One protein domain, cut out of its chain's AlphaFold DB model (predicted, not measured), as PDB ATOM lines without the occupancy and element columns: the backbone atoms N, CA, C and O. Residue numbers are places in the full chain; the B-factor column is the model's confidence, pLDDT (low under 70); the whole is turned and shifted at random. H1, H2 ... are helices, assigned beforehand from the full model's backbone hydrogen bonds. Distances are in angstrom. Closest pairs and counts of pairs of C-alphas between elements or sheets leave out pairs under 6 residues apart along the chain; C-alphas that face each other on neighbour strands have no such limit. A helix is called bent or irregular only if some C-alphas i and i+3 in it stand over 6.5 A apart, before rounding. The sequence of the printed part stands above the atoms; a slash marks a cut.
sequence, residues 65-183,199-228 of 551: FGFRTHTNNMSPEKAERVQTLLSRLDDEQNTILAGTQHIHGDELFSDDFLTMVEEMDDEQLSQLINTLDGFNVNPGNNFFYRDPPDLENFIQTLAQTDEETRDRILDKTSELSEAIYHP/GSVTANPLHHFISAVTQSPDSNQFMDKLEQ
ATOM      1  N   PHE A  65      15.914  31.777  23.259       44.84
ATOM      2  CA  PHE A  65      15.758  33.172  22.846       44.84
ATOM      3  C   PHE A  65      16.529  34.141  23.761       44.84
ATOM      4  O   PHE A  65      17.126  35.089  23.252       44.84
ATOM      5  N   GLY A  66      16.587  33.874  25.073       52.53
ATOM      6  CA  GLY A  66      17.356  34.666  26.047       52.53
ATOM      7  C   GLY A  66      18.874  34.609  25.825       52.53
ATOM      8  O   GLY A  66      19.548  35.642  25.852       52.53
ATOM      9  N   PHE A  67      19.413  33.435  25.483       55.44
ATOM     10  CA  PHE A  67      20.835  33.303  25.135       55.44
ATOM     11  C   PHE A  67      21.189  33.959  23.798       55.44
ATOM     12  O   PHE A  67      22.255  34.557  23.659       55.44
ATOM     13  N   ARG A  68      20.281  33.917  22.809       50.28
ATOM     14  CA  ARG A  68      20.502  34.522  21.483       50.28
ATOM     15  C   ARG A  68      20.725  36.032  21.519       50.28
ATOM     16  O   ARG A  68      21.355  36.552  20.604       50.28
ATOM     17  N   THR A  69      20.216  36.755  22.516       52.47
ATOM     18  CA  THR A  69      20.492  38.196  22.642       52.47
ATOM     19  C   THR A  69      21.860  38.482  23.262       52.47
ATOM     20  O   THR A  69      22.454  39.500  22.917       52.47
ATOM     21  N   HIS A  70      22.383  37.580  24.099       54.44
ATOM     22  CA  HIS A  70      23.686  37.720  24.765       54.44
ATOM     23  C   HIS A  70      24.850  37.260  23.873       54.44
ATOM     24  O   HIS A  70      25.873  37.939  23.793       54.44
ATOM     25  N   THR A  71      24.677  36.184  23.097       56.88
ATOM     26  CA  THR A  71      25.716  35.689  22.170       56.88
ATOM     27  C   THR A  71      26.015  36.644  21.012       56.88
ATOM     28  O   THR A  71      27.117  36.621  20.471       56.88
ATOM     29  N   ASN A  72      25.090  37.549  20.663       57.78
ATOM     30  CA  ASN A  72      25.308  38.563  19.620       57.78
ATOM     31  C   ASN A  72      26.391  39.599  19.977       57.78
ATOM     32  O   ASN A  72      26.887  40.279  19.077       57.78
ATOM     33  N   ASN A  73      26.757  39.719  21.258       65.75
ATOM     34  CA  ASN A  73      27.826  40.603  21.732       65.75
ATOM     35  C   ASN A  73      29.137  39.848  22.039       65.75
ATOM     36  O   ASN A  73      30.116  40.473  22.443       65.75
ATOM     37  N   MET A  74      29.173  38.524  21.847       81.12
ATOM     38  CA  MET A  74      30.351  37.687  22.088       81.12
ATOM     39  C   MET A  74      31.238  37.582  20.840       81.12
ATOM     40  O   MET A  74      30.801  37.830  19.713       81.12
ATOM     41  N   SER A  75      32.502  37.190  21.025       85.44
ATOM     42  CA  SER A  75      33.343  36.805  19.888       85.44
ATOM     43  C   SER A  75      32.755  35.557  19.200       85.44
ATOM     44  O   SER A  75      32.120  34.738  19.868       85.44
ATOM     45  N   PRO A  76      32.966  35.369  17.882       86.50
ATOM     46  CA  PRO A  76      32.463  34.191  17.171       86.50
ATOM     47  C   PRO A  76      32.906  32.864  17.799       86.50
ATOM     48  O   PRO A  76      32.110  31.938  17.894       86.50
ATOM     49  N   GLU A  77      34.151  32.806  18.272       88.19
ATOM     50  CA  GLU A  77      34.724  31.647  18.962       88.19
ATOM     51  C   GLU A  77      33.989  31.355  20.273       88.19
ATOM     52  O   GLU A  77      33.532  30.239  20.500       88.19
ATOM     53  N   LYS A  78      33.774  32.376  21.109       89.12
ATOM     54  CA  LYS A  78      33.042  32.225  22.369       89.12
ATOM     55  C   LYS A  78      31.585  31.814  22.142       89.12
ATOM     56  O   LYS A  78      31.069  30.959  22.856       89.12
ATOM     57  N   ALA A  79      30.936  32.364  21.116       87.25
ATOM     58  CA  ALA A  79      29.577  31.982  20.745       87.25
ATOM     59  C   ALA A  79      29.480  30.511  20.292       87.25
ATOM     60  O   ALA A  79      28.494  29.844  20.603       87.25
ATOM     61  N   GLU A  80      30.489  29.990  19.587       89.94
ATOM     62  CA  GLU A  80      30.558  28.579  19.182       89.94
ATOM     63  C   GLU A  80      30.738  27.640  20.385       89.94
ATOM     64  O   GLU A  80      30.039  26.627  20.482       89.94
ATOM     65  N   ARG A  81      31.597  28.012  21.343       92.75
ATOM     66  CA  ARG A  81      31.781  27.281  22.611       92.75
ATOM     67  C   ARG A  81      30.477  27.203  23.410       92.75
ATOM     68  O   ARG A  81      30.026  26.114  23.760       92.75
ATOM     69  N   VAL A  82      29.792  28.337  23.588       89.75
ATOM     70  CA  VAL A  82      28.469  28.390  24.241       89.75
ATOM     71  C   VAL A  82      27.448  27.525  23.496       89.75
ATOM     72  O   VAL A  82      26.712  26.762  24.113       89.75
ATOM     73  N   GLN A  83      27.400  27.591  22.163       88.62
ATOM     74  CA  GLN A  83      26.459  26.786  21.380       88.62
ATOM     75  C   GLN A  83      26.722  25.278  21.504       88.62
ATOM     76  O   GLN A  83      25.768  24.496  21.467       88.62
ATOM     77  N   THR A  84      27.989  24.886  21.654       92.88
ATOM     78  CA  THR A  84      28.401  23.500  21.898       92.88
ATOM     79  C   THR A  84      27.911  23.030  23.264       92.88
ATOM     80  O   THR A  84      27.241  22.000  23.332       92.88
ATOM     81  N   LEU A  85      28.125  23.820  24.320       92.94
ATOM     82  CA  LEU A  85      27.590  23.553  25.659       92.94
ATOM     83  C   LEU A  85      26.064  23.365  25.643       92.94
ATOM     84  O   LEU A  85      25.567  22.321  26.051       92.94
ATOM     85  N   LEU A  86      25.319  24.323  25.079       90.88
ATOM     86  CA  LEU A  86      23.849  24.263  25.016       90.88
ATOM     87  C   LEU A  86      23.318  23.057  24.217       90.88
ATOM     88  O   LEU A  86      22.152  22.693  24.349       90.88
ATOM     89  N   SER A  87      24.138  22.464  23.342       93.62
ATOM     90  CA  SER A  87      23.760  21.273  22.570       93.62
ATOM     91  C   SER A  87      23.916  19.961  23.341       93.62
ATOM     92  O   SER A  87      23.337  18.959  22.922       93.62
ATOM     93  N   ARG A  88      24.679  19.976  24.441       95.38
ATOM     94  CA  ARG A  88      24.844  18.847  25.367       95.38
ATOM     95  C   ARG A  88      23.740  18.798  26.426       95.38
ATOM     96  O   ARG A  88      23.457  17.729  26.946       95.38
ATOM     97  N   LEU A  89      23.113  19.942  26.705       94.06
ATOM     98  CA  LEU A  89      22.046  20.098  27.692       94.06
ATOM     99  C   LEU A  89      20.658  19.846  27.089       94.06
ATOM    100  O   LEU A  89      20.386  20.232  25.944       94.06
ATOM    101  N   ASP A  90      19.753  19.274  27.882       94.12
ATOM    102  CA  ASP A  90      18.331  19.209  27.537       94.12
ATOM    103  C   ASP A  90      17.619  20.570  27.711       94.12
ATOM    104  O   ASP A  90      18.223  21.591  28.053       94.12
ATOM    105  N   ASP A  91      16.326  20.638  27.385       89.69
ATOM    106  CA  ASP A  91      15.578  21.902  27.409       89.69
ATOM    107  C   ASP A  91      15.364  22.457  28.833       89.69
ATOM    108  O   ASP A  91      15.311  23.680  29.012       89.69
ATOM    109  N   GLU A  92      15.268  21.589  29.842       89.75
ATOM    110  CA  GLU A  92      15.110  21.975  31.248       89.75
ATOM    111  C   GLU A  92      16.426  22.536  31.789       89.75
ATOM    112  O   GLU A  92      16.469  23.668  32.273       89.75
ATOM    113  N   GLN A  93      17.528  21.826  31.554       92.12
ATOM    114  CA  GLN A  93      18.877  22.260  31.902       92.12
ATOM    115  C   GLN A  93      19.267  23.576  31.216       92.12
ATOM    116  O   GLN A  93      19.841  24.477  31.834       92.12
ATOM    117  N   ASN A  94      18.903  23.738  29.940       89.00
ATOM    118  CA  ASN A  94      19.077  25.004  29.229       89.00
ATOM    119  C   ASN A  94      18.265  26.141  29.874       89.00
ATOM    120  O   ASN A  94      18.699  27.294  29.859       89.00
ATOM    121  N   THR A  95      17.085  25.846  30.422       86.88
ATOM    122  CA  THR A  95      16.242  26.836  31.106       86.88
ATOM    123  C   THR A  95      16.848  27.252  32.442       86.88
ATOM    124  O   THR A  95      16.908  28.453  32.713       86.88
ATOM    125  N   ILE A  96      17.360  26.296  33.219       88.88
ATOM    126  CA  ILE A  96      18.095  26.554  34.462       88.88
ATOM    127  C   ILE A  96      19.287  27.464  34.173       88.88
ATOM    128  O   ILE A  96      19.360  28.559  34.723       88.88
ATOM    129  N   LEU A  97      20.159  27.086  33.232       88.38
ATOM    130  CA  LEU A  97      21.350  27.871  32.895       88.38
ATOM    131  C   LEU A  97      21.002  29.307  32.458       88.38
ATOM    132  O   LEU A  97      21.709  30.252  32.810       88.38
ATOM    133  N   ALA A  98      19.901  29.491  31.715       83.69
ATOM    134  CA  ALA A  98      19.432  30.816  31.293       83.69
ATOM    135  C   ALA A  98      18.939  31.648  32.481       83.69
ATOM    136  O   ALA A  98      19.208  32.848  32.554       83.69
ATOM    137  N   GLY A  99      18.206  31.010  33.395       81.50
ATOM    138  CA  GLY A  99      17.740  31.614  34.638       81.50
ATOM    139  C   GLY A  99      18.909  32.048  35.516       81.50
ATOM    140  O   GLY A  99      18.952  33.201  35.939       81.50
ATOM    141  N   THR A 100      19.900  31.175  35.699       84.25
ATOM    142  CA  THR A 100      21.107  31.470  36.478       84.25
ATOM    143  C   THR A 100      21.887  32.636  35.869       84.25
ATOM    144  O   THR A 100      22.242  33.562  36.593       84.25
ATOM    145  N   GLN A 101      22.076  32.673  34.541       82.00
ATOM    146  CA  GLN A 101      22.714  33.817  33.869       82.00
ATOM    147  C   GLN A 101      21.930  35.116  34.103       82.00
ATOM    148  O   GLN A 101      22.510  36.175  34.329       82.00
ATOM    149  N   HIS A 102      20.597  35.060  34.065       77.44
ATOM    150  CA  HIS A 102      19.769  36.239  34.303       77.44
ATOM    151  C   HIS A 102      19.895  36.782  35.736       77.44
ATOM    152  O   HIS A 102      19.816  37.995  35.926       77.44
ATOM    153  N   ILE A 103      20.065  35.896  36.722       74.38
ATOM    154  CA  ILE A 103      20.183  36.253  38.142       74.38
ATOM    155  C   ILE A 103      21.588  36.772  38.461       74.38
ATOM    156  O   ILE A 103      21.709  37.801  39.126       74.38
ATOM    157  N   HIS A 104      22.623  36.072  37.991       75.75
ATOM    158  CA  HIS A 104      23.999  36.281  38.451       75.75
ATOM    159  C   HIS A 104      24.873  37.077  37.484       75.75
ATOM    160  O   HIS A 104      25.815  37.690  37.957       75.75
ATOM    161  N   GLY A 105      24.520  37.170  36.195       73.25
ATOM    162  CA  GLY A 105      25.225  38.004  35.215       73.25
ATOM    163  C   GLY A 105      26.078  37.236  34.193       73.25
ATOM    164  O   GLY A 105      25.811  36.076  33.871       73.25
ATOM    165  N   ASP A 106      27.064  37.937  33.620       68.44
ATOM    166  CA  ASP A 106      27.952  37.464  32.537       68.44
ATOM    167  C   ASP A 106      29.131  36.598  33.047       68.44
ATOM    168  O   ASP A 106      29.974  36.153  32.263       68.44
ATOM    169  N   GLU A 107      29.210  36.375  34.360       66.69
ATOM    170  CA  GLU A 107      30.173  35.513  35.050       66.69
ATOM    171  C   GLU A 107      29.987  34.050  34.611       66.69
ATOM    172  O   GLU A 107      30.952  33.321  34.352       66.69
ATOM    173  N   LEU A 108      28.726  33.653  34.406       71.50
ATOM    174  CA  LEU A 108      28.372  32.470  33.632       71.50
ATOM    175  C   LEU A 108      28.751  32.728  32.176       71.50
ATOM    176  O   LEU A 108      28.308  33.700  31.573       71.50
ATOM    177  N   PHE A 109      29.571  31.840  31.614       82.31
ATOM    178  CA  PHE A 109      30.277  32.001  30.334       82.31
ATOM    179  C   PHE A 109      31.565  32.827  30.381       82.31
ATOM    180  O   PHE A 109      32.014  33.285  29.329       82.31
ATOM    181  N   SER A 110      32.234  32.983  31.524       84.38
ATOM    182  CA  SER A 110      33.662  33.338  31.517       84.38
ATOM    183  C   SER A 110      34.488  32.312  30.713       84.38
ATOM    184  O   SER A 110      34.043  31.189  30.458       84.38
ATOM    185  N   ASP A 111      35.686  32.689  30.256       87.25
ATOM    186  CA  ASP A 111      36.535  31.753  29.499       87.25
ATOM    187  C   ASP A 111      36.985  30.569  30.373       87.25
ATOM    188  O   ASP A 111      37.093  29.452  29.863       87.25
ATOM    189  N   ASP A 112      37.170  30.797  31.677       85.56
ATOM    190  CA  ASP A 112      37.483  29.762  32.667       85.56
ATOM    191  C   ASP A 112      36.301  28.799  32.844       85.56
ATOM    192  O   ASP A 112      36.483  27.587  32.744       85.56
ATOM    193  N   PHE A 113      35.075  29.323  32.989       89.38
ATOM    194  CA  PHE A 113      33.859  28.504  33.044       89.38
ATOM    195  C   PHE A 113      33.715  27.635  31.794       89.38
ATOM    196  O   PHE A 113      33.509  26.429  31.901       89.38
ATOM    197  N   LEU A 114      33.843  28.233  30.603       91.81
ATOM    198  CA  LEU A 114      33.694  27.507  29.340       91.81
ATOM    199  C   LEU A 114      34.753  26.415  29.175       91.81
ATOM    200  O   LEU A 114      34.442  25.348  28.661       91.81
ATOM    201  N   THR A 115      35.984  26.667  29.620       91.81
ATOM    202  CA  THR A 115      37.063  25.671  29.553       91.81
ATOM    203  C   THR A 115      36.772  24.511  30.494       91.81
ATOM    204  O   THR A 115      36.851  23.358  30.087       91.81
ATOM    205  N   MET A 116      36.342  24.815  31.717       92.69
ATOM    206  CA  MET A 116      35.975  23.809  32.707       92.69
ATOM    207  C   MET A 116      34.832  22.902  32.212       92.69
ATOM    208  O   MET A 116      34.960  21.683  32.248       92.69
ATOM    209  N   VAL A 117      33.729  23.463  31.705       94.50
ATOM    210  CA  VAL A 117      32.579  22.652  31.244       94.50
ATOM    211  C   VAL A 117      32.850  21.883  29.946       94.50
ATOM    212  O   VAL A 117      32.155  20.912  29.651       94.50
ATOM    213  N   GLU A 118      33.841  22.294  29.150       94.50
ATOM    214  CA  GLU A 118      34.304  21.542  27.975       94.50
ATOM    215  C   GLU A 118      35.079  20.276  28.355       94.50
ATOM    216  O   GLU A 118      35.064  19.309  27.593       94.50
ATOM    217  N   GLU A 119      35.733  20.279  29.517       93.56
ATOM    218  CA  GLU A 119      36.443  19.123  30.072       93.56
ATOM    219  C   GLU A 119      35.509  18.163  30.821       93.56
ATOM    220  O   GLU A 119      35.839  16.988  30.959       93.56
ATOM    221  N   MET A 120      34.342  18.645  31.260       95.88
ATOM    222  CA  MET A 120      33.330  17.831  31.933       95.88
ATOM    223  C   MET A 120      32.626  16.876  30.969       95.88
ATOM    224  O   MET A 120      32.249  17.271  29.861       95.88
ATOM    225  N   ASP A 121      32.351  15.652  31.411       95.94
ATOM    226  CA  ASP A 121      31.411  14.748  30.756       95.94
ATOM    227  C   ASP A 121      29.945  15.162  31.003       95.94
ATOM    228  O   ASP A 121      29.657  16.199  31.604       95.94
ATOM    229  N   ASP A 122      28.996  14.426  30.421       96.12
ATOM    230  CA  ASP A 122      27.575  14.790  30.495       96.12
ATOM    231  C   ASP A 122      26.972  14.549  31.896       96.12
ATOM    232  O   ASP A 122      25.979  15.190  32.241       96.12
ATOM    233  N   GLU A 123      27.566  13.670  32.713       96.38
ATOM    234  CA  GLU A 123      27.129  13.402  34.088       96.38
ATOM    235  C   GLU A 123      27.559  14.545  35.012       96.38
ATOM    236  O   GLU A 123      26.701  15.184  35.628       96.38
ATOM    237  N   GLN A 124      28.849  14.895  35.000       96.81
ATOM    238  CA  GLN A 124      29.400  16.051  35.716       96.81
ATOM    239  C   GLN A 124      28.687  17.351  35.317       96.81
ATOM    240  O   GLN A 124      28.349  18.185  36.160       96.81
ATOM    241  N   LEU A 125      28.410  17.529  34.019       96.81
ATOM    242  CA  LEU A 125      27.679  18.694  33.534       96.81
ATOM    243  C   LEU A 125      26.243  18.727  34.080       96.81
ATOM    244  O   LEU A 125      25.778  19.788  34.491       96.81
ATOM    245  N   SER A 126      25.546  17.589  34.127       96.75
ATOM    246  CA  SER A 126      24.203  17.518  34.714       96.75
ATOM    247  C   SER A 126      24.210  17.863  36.204       96.75
ATOM    248  O   SER A 126      23.333  18.595  36.658       96.75
ATOM    249  N   GLN A 127      25.201  17.379  36.954       97.75
ATOM    250  CA  GLN A 127      25.366  17.695  38.375       97.75
ATOM    251  C   GLN A 127      25.606  19.188  38.590       97.75
ATOM    252  O   GLN A 127      24.940  19.799  39.422       97.75
ATOM    253  N   LEU A 128      26.479  19.808  37.786       96.69
ATOM    254  CA  LEU A 128      26.692  21.253  37.833       96.69
ATOM    255  C   LEU A 128      25.384  22.017  37.591       96.69
ATOM    256  O   LEU A 128      25.096  22.967  38.312       96.69
ATOM    257  N   ILE A 129      24.574  21.612  36.608       95.75
ATOM    258  CA  ILE A 129      23.289  22.271  36.343       95.75
ATOM    259  C   ILE A 129      22.315  22.117  37.520       95.75
ATOM    260  O   ILE A 129      21.697  23.112  37.900       95.75
ATOM    261  N   ASN A 130      22.221  20.936  38.136       95.38
ATOM    262  CA  ASN A 130      21.409  20.731  39.344       95.38
ATOM    263  C   ASN A 130      21.865  21.652  40.483       95.38
ATOM    264  O   ASN A 130      21.046  22.298  41.136       95.38
ATOM    265  N   THR A 131      23.180  21.777  40.667       95.62
ATOM    266  CA  THR A 131      23.782  22.692  41.639       95.62
ATOM    267  C   THR A 131      23.410  24.143  41.367       95.62
ATOM    268  O   THR A 131      23.061  24.865  42.300       95.62
ATOM    269  N   LEU A 132      23.439  24.588  40.106       93.56
ATOM    270  CA  LEU A 132      23.022  25.945  39.740       93.56
ATOM    271  C   LEU A 132      21.533  26.187  40.019       93.56
ATOM    272  O   LEU A 132      21.175  27.280  40.461       93.56
ATOM    273  N   ASP A 133      20.673  25.197  39.776       91.81
ATOM    274  CA  ASP A 133      19.241  25.307  40.071       91.81
ATOM    275  C   ASP A 133      18.987  25.454  41.574       91.81
ATOM    276  O   ASP A 133      18.331  26.402  42.015       91.81
ATOM    277  N   GLY A 134      19.596  24.576  42.376       91.44
ATOM    278  CA  GLY A 134      19.525  24.642  43.831       91.44
ATOM    279  C   GLY A 134      20.088  25.950  44.390       91.44
ATOM    280  O   GLY A 134      19.491  26.570  45.274       91.44
ATOM    281  N   PHE A 135      21.206  26.425  43.836       89.88
ATOM    282  CA  PHE A 135      21.852  27.670  44.249       89.88
ATOM    283  C   PHE A 135      20.970  28.904  44.014       89.88
ATOM    284  O   PHE A 135      20.999  29.852  44.800       89.88
ATOM    285  N   ASN A 136      20.132  28.892  42.971       87.00
ATOM    286  CA  ASN A 136      19.191  29.980  42.698       87.00
ATOM    287  C   ASN A 136      18.068  30.092  43.744       87.00
ATOM    288  O   ASN A 136      17.394  31.126  43.819       87.00
ATOM    289  N   VAL A 137      17.861  29.066  44.573       86.31
ATOM    290  CA  VAL A 137      16.950  29.138  45.715       86.31
ATOM    291  C   VAL A 137      17.672  29.806  46.880       86.31
ATOM    292  O   VAL A 137      18.588  29.244  47.475       86.31
ATOM    293  N   ASN A 138      17.233  31.015  47.241       81.12
ATOM    294  CA  ASN A 138      17.791  31.741  48.383       81.12
ATOM    295  C   ASN A 138      17.704  30.899  49.674       81.12
ATOM    296  O   ASN A 138      16.627  30.358  49.946       81.12
ATOM    297  N   PRO A 139      18.759  30.857  50.510       81.56
ATOM    298  CA  PRO A 139      18.713  30.163  51.792       81.56
ATOM    299  C   PRO A 139      17.729  30.813  52.781       81.56
ATOM    300  O   PRO A 139      17.437  32.013  52.748       81.56
ATOM    301  N   GLY A 140      17.144  29.995  53.650       75.75
ATOM    302  CA  GLY A 140      16.178  30.402  54.663       75.75
ATOM    303  C   GLY A 140      16.829  31.030  55.887       75.75
ATOM    304  O   GLY A 140      17.986  30.780  56.206       75.75
ATOM    305  N   ASN A 141      16.064  31.855  56.609       65.75
ATOM    306  CA  ASN A 141      16.528  32.590  57.798       65.75
ATOM    307  C   ASN A 141      17.711  33.560  57.551       65.75
ATOM    308  O   ASN A 141      18.316  34.038  58.509       65.75
ATOM    309  N   ASN A 142      17.939  33.950  56.288       51.03
ATOM    310  CA  ASN A 142      18.999  34.821  55.743       51.03
ATOM    311  C   ASN A 142      19.194  36.229  56.345       51.03
ATOM    312  O   ASN A 142      19.927  37.040  55.789       51.03
ATOM    313  N   PHE A 143      18.577  36.574  57.474       48.84
ATOM    314  CA  PHE A 143      18.742  37.911  58.055       48.84
ATOM    315  C   PHE A 143      20.141  38.174  58.627       48.84
ATOM    316  O   PHE A 143      20.444  39.330  58.908       48.84
ATOM    317  N   PHE A 144      20.960  37.133  58.794       48.53
ATOM    318  CA  PHE A 144      22.308  37.207  59.366       48.53
ATOM    319  C   PHE A 144      23.335  36.401  58.566       48.53
ATOM    320  O   PHE A 144      24.401  36.087  59.081       48.53
ATOM    321  N   TYR A 145      23.025  36.053  57.311       49.78
ATOM    322  CA  TYR A 145      24.015  35.433  56.439       49.78
ATOM    323  C   TYR A 145      25.101  36.480  56.180       49.78
ATOM    324  O   TYR A 145      24.872  37.451  55.456       49.78
ATOM    325  N   ARG A 146      26.228  36.352  56.887       51.06
ATOM    326  CA  ARG A 146      27.236  37.412  56.979       51.06
ATOM    327  C   ARG A 146      27.857  37.710  55.618       51.06
ATOM    328  O   ARG A 146      28.098  38.877  55.340       51.06
ATOM    329  N   ASP A 147      27.984  36.682  54.776       55.50
ATOM    330  CA  ASP A 147      28.427  36.759  53.385       55.50
ATOM    331  C   ASP A 147      27.792  35.595  52.586       55.50
ATOM    332  O   ASP A 147      28.221  34.452  52.762       55.50
ATOM    333  N   PRO A 148      26.726  35.806  51.782       64.69
ATOM    334  CA  PRO A 148      26.172  34.741  50.943       64.69
ATOM    335  C   PRO A 148      27.254  34.206  49.997       64.69
ATOM    336  O   PRO A 148      28.066  35.003  49.518       64.69
ATOM    337  N   PRO A 149      27.298  32.883  49.740       70.19
ATOM    338  CA  PRO A 149      28.257  32.325  48.801       70.19
ATOM    339  C   PRO A 149      28.117  33.022  47.447       70.19
ATOM    340  O   PRO A 149      27.013  33.320  46.995       70.19
ATOM    341  N   ASP A 150      29.255  33.289  46.822       82.00
ATOM    342  CA  ASP A 150      29.333  33.934  45.520       82.00
ATOM    343  C   ASP A 150      29.514  32.862  44.445       82.00
ATOM    344  O   ASP A 150      30.445  32.049  44.514       82.00
ATOM    345  N   LEU A 151      28.612  32.854  43.462       86.56
ATOM    346  CA  LEU A 151      28.648  31.891  42.370       86.56
ATOM    347  C   LEU A 151      29.951  31.997  41.577       86.56
ATOM    348  O   LEU A 151      30.487  30.971  41.162       86.56
ATOM    349  N   GLU A 152      30.484  33.208  41.390       86.88
ATOM    350  CA  GLU A 152      31.738  33.415  40.662       86.88
ATOM    351  C   GLU A 152      32.893  32.692  41.364       86.88
ATOM    352  O   GLU A 152      33.606  31.901  40.739       86.88
ATOM    353  N   ASN A 153      33.021  32.888  42.680       89.19
ATOM    354  CA  ASN A 153      34.043  32.221  43.483       89.19
ATOM    355  C   ASN A 153      33.867  30.699  43.465       89.19
ATOM    356  O   ASN A 153      34.855  29.982  43.351       89.19
ATOM    357  N   PHE A 154      32.632  30.191  43.515       92.69
ATOM    358  CA  PHE A 154      32.383  28.750  43.423       92.69
ATOM    359  C   PHE A 154      32.827  28.156  42.088       92.69
ATOM    360  O   PHE A 154      33.568  27.172  42.069       92.69
ATOM    361  N   ILE A 155      32.446  28.780  40.972       92.38
ATOM    362  CA  ILE A 155      32.884  28.356  39.640       92.38
ATOM    363  C   ILE A 155      34.410  28.423  39.520       92.38
ATOM    364  O   ILE A 155      35.024  27.508  38.970       92.38
ATOM    365  N   GLN A 156      35.040  29.466  40.065       91.12
ATOM    366  CA  GLN A 156      36.493  29.583  40.078       91.12
ATOM    367  C   GLN A 156      37.154  28.468  40.902       91.12
ATOM    368  O   GLN A 156      38.141  27.886  40.449       91.12
ATOM    369  N   THR A 157      36.608  28.133  42.076       93.06
ATOM    370  CA  THR A 157      37.088  27.015  42.897       93.06
ATOM    371  C   THR A 157      36.984  25.697  42.137       93.06
ATOM    372  O   THR A 157      37.970  24.961  42.085       93.06
ATOM    373  N   LEU A 158      35.853  25.409  41.483       94.50
ATOM    374  CA  LEU A 158      35.693  24.198  40.665       94.50
ATOM    375  C   LEU A 158      36.712  24.136  39.518       94.50
ATOM    376  O   LEU A 158      37.300  23.084  39.280       94.50
ATOM    377  N   ALA A 159      36.960  25.259  38.839       92.06
ATOM    378  CA  ALA A 159      37.894  25.326  37.715       92.06
ATOM    379  C   ALA A 159      39.367  25.149  38.132       92.06
ATOM    380  O   ALA A 159      40.191  24.724  37.325       92.06
ATOM    381  N   GLN A 160      39.716  25.491  39.375       91.25
ATOM    382  CA  GLN A 160      41.080  25.374  39.913       91.25
ATOM    383  C   GLN A 160      41.349  24.041  40.617       91.25
ATOM    384  O   GLN A 160      42.507  23.713  40.888       91.25
ATOM    385  N   THR A 161      40.292  23.299  40.925       93.12
ATOM    386  CA  THR A 161      40.357  22.011  41.608       93.12
ATOM    387  C   THR A 161      40.629  20.891  40.597       93.12
ATOM    388  O   THR A 161      40.234  20.979  39.432       93.12
ATOM    389  N   ASP A 162      41.346  19.845  41.014       94.25
ATOM    390  CA  ASP A 162      41.586  18.674  40.167       94.25
ATOM    391  C   ASP A 162      40.288  17.897  39.879       94.25
ATOM    392  O   ASP A 162      39.285  18.062  40.569       94.25
ATOM    393  N   GLU A 163      40.309  17.055  38.844       93.62
ATOM    394  CA  GLU A 163      39.132  16.318  38.363       93.62
ATOM    395  C   GLU A 163      38.475  15.458  39.453       93.62
ATOM    396  O   GLU A 163      37.268  15.546  39.635       93.62
ATOM    397  N   GLU A 164      39.257  14.708  40.237       95.50
ATOM    398  CA  GLU A 164      38.724  13.811  41.274       95.50
ATOM    399  C   GLU A 164      38.026  14.595  42.391       95.50
ATOM    400  O   GLU A 164      36.909  14.271  42.797       95.50
ATOM    401  N   THR A 165      38.659  15.663  42.871       96.44
ATOM    402  CA  THR A 165      38.067  16.505  43.914       96.44
ATOM    403  C   THR A 165      36.858  17.289  43.392       96.44
ATOM    404  O   THR A 165      35.862  17.438  44.103       96.44
ATOM    405  N   ARG A 166      36.916  17.781  42.149       96.25
ATOM    406  CA  ARG A 166      35.803  18.489  41.505       96.25
ATOM    407  C   ARG A 166      34.573  17.594  41.402       96.25
ATOM    408  O   ARG A 166      33.482  18.060  41.716       96.25
ATOM    409  N   ASP A 167      34.754  16.328  41.046       96.94
ATOM    410  CA  ASP A 167      33.662  15.360  40.939       96.94
ATOM    411  C   ASP A 167      32.990  15.123  42.287       96.94
ATOM    412  O   ASP A 167      31.775  15.234  42.389       96.94
ATOM    413  N   ARG A 168      33.770  14.950  43.361       97.38
ATOM    414  CA  ARG A 168      33.223  14.829  44.727       97.38
ATOM    415  C   ARG A 168      32.408  16.056  45.145       97.38
ATOM    416  O   ARG A 168      31.377  15.926  45.807       97.38
ATOM    417  N   ILE A 169      32.855  17.260  44.775       97.94
ATOM    418  CA  ILE A 169      32.125  18.507  45.056       97.94
ATOM    419  C   ILE A 169      30.821  18.565  44.244       97.94
ATOM    420  O   ILE A 169      29.785  18.965  44.781       97.94
ATOM    421  N   LEU A 170      30.849  18.177  42.966       97.88
ATOM    422  CA  LEU A 170      29.669  18.155  42.098       97.88
ATOM    423  C   LEU A 170      28.646  17.108  42.543       97.88
ATOM    424  O   LEU A 170      27.471  17.446  42.678       97.88
ATOM    425  N   ASP A 171      29.095  15.900  42.877       97.38
ATOM    426  CA  ASP A 171      28.274  14.842  43.466       97.38
ATOM    427  C   ASP A 171      27.537  15.369  44.702       97.38
ATOM    428  O   ASP A 171      26.306  15.314  44.780       97.38
ATOM    429  N   LYS A 172      28.280  15.956  45.654       97.50
ATOM    430  CA  LYS A 172      27.694  16.430  46.911       97.50
ATOM    431  C   LYS A 172      26.768  17.626  46.718       97.50
ATOM    432  O   LYS A 172      25.713  17.694  47.347       97.50
ATOM    433  N   THR A 173      27.128  18.581  45.861       97.12
ATOM    434  CA  THR A 173      26.243  19.720  45.574       97.12
ATOM    435  C   THR A 173      24.974  19.297  44.843       97.12
ATOM    436  O   THR A 173      23.904  19.811  45.171       97.12
ATOM    437  N   SER A 174      25.050  18.329  43.927       96.88
ATOM    438  CA  SER A 174      23.868  17.770  43.270       96.88
ATOM    439  C   SER A 174      22.964  17.064  44.285       96.88
ATOM    440  O   SER A 174      21.773  17.361  44.331       96.88
ATOM    441  N   GLU A 175      23.522  16.215  45.157       95.75
ATOM    442  CA  GLU A 175      22.787  15.544  46.245       95.75
ATOM    443  C   GLU A 175      22.044  16.555  47.139       95.75
ATOM    444  O   GLU A 175      20.844  16.424  47.383       95.75
ATOM    445  N   LEU A 176      22.735  17.609  47.592       95.56
ATOM    446  CA  LEU A 176      22.133  18.646  48.435       95.56
ATOM    447  C   LEU A 176      21.073  19.472  47.690       95.56
ATOM    448  O   LEU A 176      20.134  19.961  48.321       95.56
ATOM    449  N   SER A 177      21.202  19.622  46.370       95.06
ATOM    450  CA  SER A 177      20.238  20.352  45.537       95.06
ATOM    451  C   SER A 177      18.925  19.588  45.369       95.06
ATOM    452  O   SER A 177      17.861  20.200  45.406       95.06
ATOM    453  N   GLU A 178      18.964  18.257  45.278       93.06
ATOM    454  CA  GLU A 178      17.759  17.416  45.163       93.06
ATOM    455  C   GLU A 178      16.812  17.543  46.368       93.06
ATOM    456  O   GLU A 178      15.600  17.349  46.247       93.06
ATOM    457  N   ALA A 179      17.347  17.888  47.543       89.44
ATOM    458  CA  ALA A 179      16.569  18.087  48.763       89.44
ATOM    459  C   ALA A 179      15.866  19.457  48.829       89.44
ATOM    460  O   ALA A 179      15.086  19.711  49.758       89.44
ATOM    461  N   ILE A 180      16.132  20.361  47.879       90.06
ATOM    462  CA  ILE A 180      15.624  21.728  47.916       90.06
ATOM    463  C   ILE A 180      14.165  21.768  47.468       90.06
ATOM    464  O   ILE A 180      13.782  21.322  46.391       90.06
ATOM    465  N   TYR A 181      13.317  22.357  48.307       83.62
ATOM    466  CA  TYR A 181      11.954  22.676  47.921       83.62
ATOM    467  C   TYR A 181      11.928  23.936  47.049       83.62
ATOM    468  O   TYR A 181      12.277  25.024  47.514       83.62
ATOM    469  N   HIS A 182      11.438  23.794  45.818       76.69
ATOM    470  CA  HIS A 182      11.166  24.903  44.908       76.69
ATOM    471  C   HIS A 182       9.705  25.340  45.095       76.69
ATOM    472  O   HIS A 182       8.791  24.569  44.793       76.69
ATOM    473  N   PRO A 183       9.431  26.538  45.642       63.56
ATOM    474  CA  PRO A 183       8.059  26.980  45.817       63.56
ATOM    475  C   PRO A 183       7.380  27.219  44.463       63.56
ATOM    476  O   PRO A 183       7.754  28.120  43.718       63.56
ATOM    477  N   GLY A 199      13.696  32.927  52.124       71.12
ATOM    478  CA  GLY A 199      14.414  31.846  51.459       71.12
ATOM    479  C   GLY A 199      14.067  30.482  52.067       71.12
ATOM    480  O   GLY A 199      13.434  30.391  53.127       71.12
ATOM    481  N   SER A 200      14.451  29.410  51.391       81.38
ATOM    482  CA  SER A 200      14.132  28.059  51.832       81.38
ATOM    483  C   SER A 200      15.171  27.545  52.820       81.38
ATOM    484  O   SER A 200      16.350  27.455  52.494       81.38
ATOM    485  N   VAL A 201      14.734  27.122  54.009       81.44
ATOM    486  CA  VAL A 201      15.620  26.443  54.974       81.44
ATOM    487  C   VAL A 201      16.213  25.154  54.401       81.44
ATOM    488  O   VAL A 201      17.303  24.762  54.792       81.44
ATOM    489  N   THR A 202      15.537  24.525  53.431       88.00
ATOM    490  CA  THR A 202      16.056  23.336  52.739       88.00
ATOM    491  C   THR A 202      17.224  23.660  51.811       88.00
ATOM    492  O   THR A 202      17.951  22.752  51.447       88.00
ATOM    493  N   ALA A 203      17.409  24.927  51.420       89.12
ATOM    494  CA  ALA A 203      18.548  25.359  50.612       89.12
ATOM    495  C   ALA A 203      19.799  25.647  51.462       89.12
ATOM    496  O   ALA A 203      20.899  25.708  50.920       89.12
ATOM    497  N   ASN A 204      19.665  25.779  52.788       87.44
ATOM    498  CA  ASN A 204      20.789  26.114  53.668       87.44
ATOM    499  C   ASN A 204      21.983  25.155  53.519       87.44
ATOM    500  O   ASN A 204      23.086  25.661  53.325       87.44
ATOM    501  N   PRO A 205      21.814  23.815  53.530       91.25
ATOM    502  CA  PRO A 205      22.946  22.895  53.420       91.25
ATOM    503  C   PRO A 205      23.786  23.100  52.155       91.25
ATOM    504  O   PRO A 205      25.010  23.146  52.246       91.25
ATOM    505  N   LEU A 206      23.146  23.294  50.994       94.12
ATOM    506  CA  LEU A 206      23.840  23.547  49.727       94.12
ATOM    507  C   LEU A 206      24.671  24.833  49.792       94.12
ATOM    508  O   LEU A 206      25.857  24.831  49.465       94.12
ATOM    509  N   HIS A 207      24.059  25.929  50.242       91.88
ATOM    510  CA  HIS A 207      24.728  27.229  50.341       91.88
ATOM    511  C   HIS A 207      25.869  27.210  51.361       91.88
ATOM    512  O   HIS A 207      26.943  27.758  51.103       91.88
ATOM    513  N   HIS A 208      25.676  26.533  52.492       91.38
ATOM    514  CA  HIS A 208      26.712  26.340  53.501       91.38
ATOM    515  C   HIS A 208      27.880  25.511  52.958       91.38
ATOM    516  O   HIS A 208      29.034  25.871  53.181       91.38
ATOM    517  N   PHE A 209      27.600  24.436  52.215       95.50
ATOM    518  CA  PHE A 209      28.622  23.595  51.597       95.50
ATOM    519  C   PHE A 209      29.430  24.355  50.543       95.50
ATOM    520  O   PHE A 209      30.657  24.358  50.609       95.50
ATOM    521  N   ILE A 210      28.766  25.070  49.630       94.56
ATOM    522  CA  ILE A 210      29.437  25.908  48.624       94.56
ATOM    523  C   ILE A 210      30.312  26.967  49.305       94.56
ATOM    524  O   ILE A 210      31.469  27.160  48.931       94.56
ATOM    525  N   SER A 211      29.789  27.623  50.341       91.81
ATOM    526  CA  SER A 211      30.543  28.599  51.132       91.81
ATOM    527  C   SER A 211      31.760  27.969  51.824       91.81
ATOM    528  O   SER A 211      32.843  28.551  51.828       91.81
ATOM    529  N   ALA A 212      31.619  26.759  52.371       93.19
ATOM    530  CA  ALA A 212      32.712  26.048  53.022       93.19
ATOM    531  C   ALA A 212      33.818  25.675  52.026       93.19
ATOM    532  O   ALA A 212      34.970  26.031  52.250       93.19
ATOM    533  N   VAL A 213      33.459  25.055  50.900       95.25
ATOM    534  CA  VAL A 213      34.401  24.653  49.844       95.25
ATOM    535  C   VAL A 213      35.142  25.856  49.261       95.25
ATOM    536  O   VAL A 213      36.352  25.797  49.068       95.25
ATOM    537  N   THR A 214      34.445  26.965  49.002       92.56
ATOM    538  CA  THR A 214      35.063  28.173  48.421       92.56
ATOM    539  C   THR A 214      36.011  28.891  49.373       92.56
ATOM    540  O   THR A 214      36.985  29.498  48.930       92.56
ATOM    541  N   GLN A 215      35.741  28.839  50.679       92.00
ATOM    542  CA  GLN A 215      36.589  29.463  51.695       92.00
ATOM    543  C   GLN A 215      37.731  28.556  52.171       92.00
ATOM    544  O   GLN A 215      38.710  29.061  52.729       92.00
ATOM    545  N   SER A 216      37.641  27.246  51.929       92.69
ATOM    546  CA  SER A 216      38.691  26.294  52.273       92.69
ATOM    547  C   SER A 216      39.938  26.489  51.398       92.69
ATOM    548  O   SER A 216      39.849  26.455  50.172       92.69
ATOM    549  N   PRO A 217      41.141  26.625  51.993       91.19
ATOM    550  CA  PRO A 217      42.389  26.713  51.227       91.19
ATOM    551  C   PRO A 217      42.738  25.439  50.443       91.19
ATOM    552  O   PRO A 217      43.525  25.499  49.500       91.19
ATOM    553  N   ASP A 218      42.206  24.295  50.877       93.75
ATOM    554  CA  ASP A 218      42.392  22.977  50.271       93.75
ATOM    555  C   ASP A 218      41.044  22.240  50.265       93.75
ATOM    556  O   ASP A 218      40.636  21.637  51.264       93.75
ATOM    557  N   SER A 219      40.332  22.330  49.139       94.44
ATOM    558  CA  SER A 219      39.016  21.709  48.959       94.44
ATOM    559  C   SER A 219      39.064  20.189  49.092       94.44
ATOM    560  O   SER A 219      38.128  19.597  49.622       94.44
ATOM    561  N   ASN A 220      40.156  19.544  48.669       94.50
ATOM    562  CA  ASN A 220      40.287  18.093  48.770       94.50
ATOM    563  C   ASN A 220      40.418  17.658  50.232       94.50
ATOM    564  O   ASN A 220      39.706  16.766  50.687       94.50
ATOM    565  N   GLN A 221      41.265  18.346  51.003       94.81
ATOM    566  CA  GLN A 221      41.382  18.085  52.437       94.81
ATOM    567  C   GLN A 221      40.064  18.350  53.180       94.81
ATOM    568  O   GLN A 221      39.740  17.628  54.126       94.81
ATOM    569  N   PHE A 222      39.316  19.384  52.789       95.75
ATOM    570  CA  PHE A 222      37.988  19.642  53.343       95.75
ATOM    571  C   PHE A 222      37.039  18.464  53.086       95.75
ATOM    572  O   PHE A 222      36.447  17.957  54.040       95.75
ATOM    573  N   MET A 223      36.958  17.976  51.843       96.69
ATOM    574  CA  MET A 223      36.122  16.823  51.487       96.69
ATOM    575  C   MET A 223      36.534  15.556  52.245       96.69
ATOM    576  O   MET A 223      35.683  14.895  52.839       96.69
ATOM    577  N   ASP A 224      37.837  15.271  52.337       95.56
ATOM    578  CA  ASP A 224      38.370  14.118  53.078       95.56
ATOM    579  C   ASP A 224      38.003  14.131  54.563       95.56
ATOM    580  O   ASP A 224      37.891  13.076  55.191       95.56
ATOM    581  N   LYS A 225      37.856  15.317  55.162       95.06
ATOM    582  CA  LYS A 225      37.416  15.454  56.553       95.06
ATOM    583  C   LYS A 225      35.905  15.372  56.679       95.06
ATOM    584  O   LYS A 225      35.425  14.703  57.588       95.06
ATOM    585  N   LEU A 226      35.165  16.021  55.784       95.81
ATOM    586  CA  LEU A 226      33.705  16.007  55.804       95.81
ATOM    587  C   LEU A 226      33.155  14.579  55.653       95.81
ATOM    588  O   LEU A 226      32.243  14.193  56.378       95.81
ATOM    589  N   GLU A 227      33.758  13.766  54.786       94.50
ATOM    590  CA  GLU A 227      33.356  12.375  54.538       94.50
ATOM    591  C   GLU A 227      33.653  11.408  55.701       94.50
ATOM    592  O   GLU A 227      33.212  10.259  55.675       94.50
ATOM    593  N   GLN A 228      34.366  11.850  56.744       94.06
ATOM    594  CA  GLN A 228      34.543  11.064  57.974       94.06
ATOM    595  C   GLN A 228      33.299  11.080  58.868       94.06
ATOM    596  O   GLN A 228      33.201  10.267  59.786       94.06
TER     597      GLN A 228
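This is residues 65 to 183 and 199 to 228 of the 551 residues of an uncharacterized protein of Oceanospirillum sp. D5 (UniProt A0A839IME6). The printed part is wound in stacked turns of two helices each, H2 with H3, H4 with H5, H6 with H7 and H8 with H9, and short H1 sits at one end of the stack. H2, H4, H6 and H8 follow each other in one row and H3, H5, H7 and H9 in a second, with H8 also packing on H5 and H7 of the second row. The class is all helix: 149 residues are printed, with nine named helices, H1 to H9 in chain order, and no named strand. The whole is compact, with a radius of gyration of the C-alphas of 15.2 A and spans of 45 by 34 by 25 A.

Start at H1, residues 65 to 71, which touches no helix; its Phe 67 comes nearest to Ala 98 of H3, residues 91 to 104, C-alphas 6.8 A apart. Next find H2, residues 76 to 88, which touches H4, residues 111 to 119, at a steep tilt of 40 degrees; the closest C-alphas, of Arg 81 and Leu 114, are 7.0 A apart. H3 touches H5, residues 122 to 135, closest at Ile 96 and Asp 133, C-alphas 5.9 A apart. H4 touches H6, residues 151 to 160, closest at Met 116 and Ala 159, C-alphas 5.6 A apart. H5 touches H7, residues 163 to 178, at a steep tilt of 48 degrees, with 23 pairs of C-alphas within 8 A; the closest, of Gly 134 and Ser 177, are 4.7 A apart. H8, residues 201 to 215, touches H6 with residues 210 to 214 alone, closest at Phe 154 and Thr 214, C-alphas 5.7 A apart. H7, with residues 173 to 177 alone, touches H8 at a shallow tilt of 17 degrees, opposite ways, closest at Leu 176 and Leu 206, C-alphas 5.3 A apart. H5, with residues 134 to 135 alone, touches H8, closest at Phe 135 and His 207, C-alphas 6.8 A apart. H7, with residues 165 to 169 alone, touches H9, residues 219 to 226, closest at Thr 165 and Asn 220, C-alphas 5.6 A apart. The helix packing is mostly crossed: of 8 touching pairs, 1 is at a shallow tilt. In H2 to H7 and H9 every O i to N i+4 pair is within hydrogen-bond range; H8 has 9 of 11, and H1 has 1 of 3 beside 2 of 4 O i to N i+3 pairs.

Find C-alpha 65 at (15.758, 33.172, 22.846), where H1 begins. H2 is 19.0 A long, H3 20.0 A and H5 19.7 A; H4 and H6 are shorter. H7, the longest helix by residues, runs 22.5 A from C-alpha 163 at (39.132, 16.318, 38.363). H8 runs 21.4 A and is irregular, but only just: C-alphas 202 and 205 are 6.9 A apart. H9 ends at C-alpha 226, at (33.705, 16.007, 55.804).

The two C-alphas farthest apart, of Asn 72 and Gln 228, are 48.1 A apart. Residues 184 to 198 are not printed, and C-alphas 183 and 199 are 9.8 A apart across the cut. The link from H5 to H6, residues 136 to 150, is long. The mean pLDDT of the printed part is 85.8; residues 65 to 73, 106 to 107, 141 to 148 and 183 are under 70.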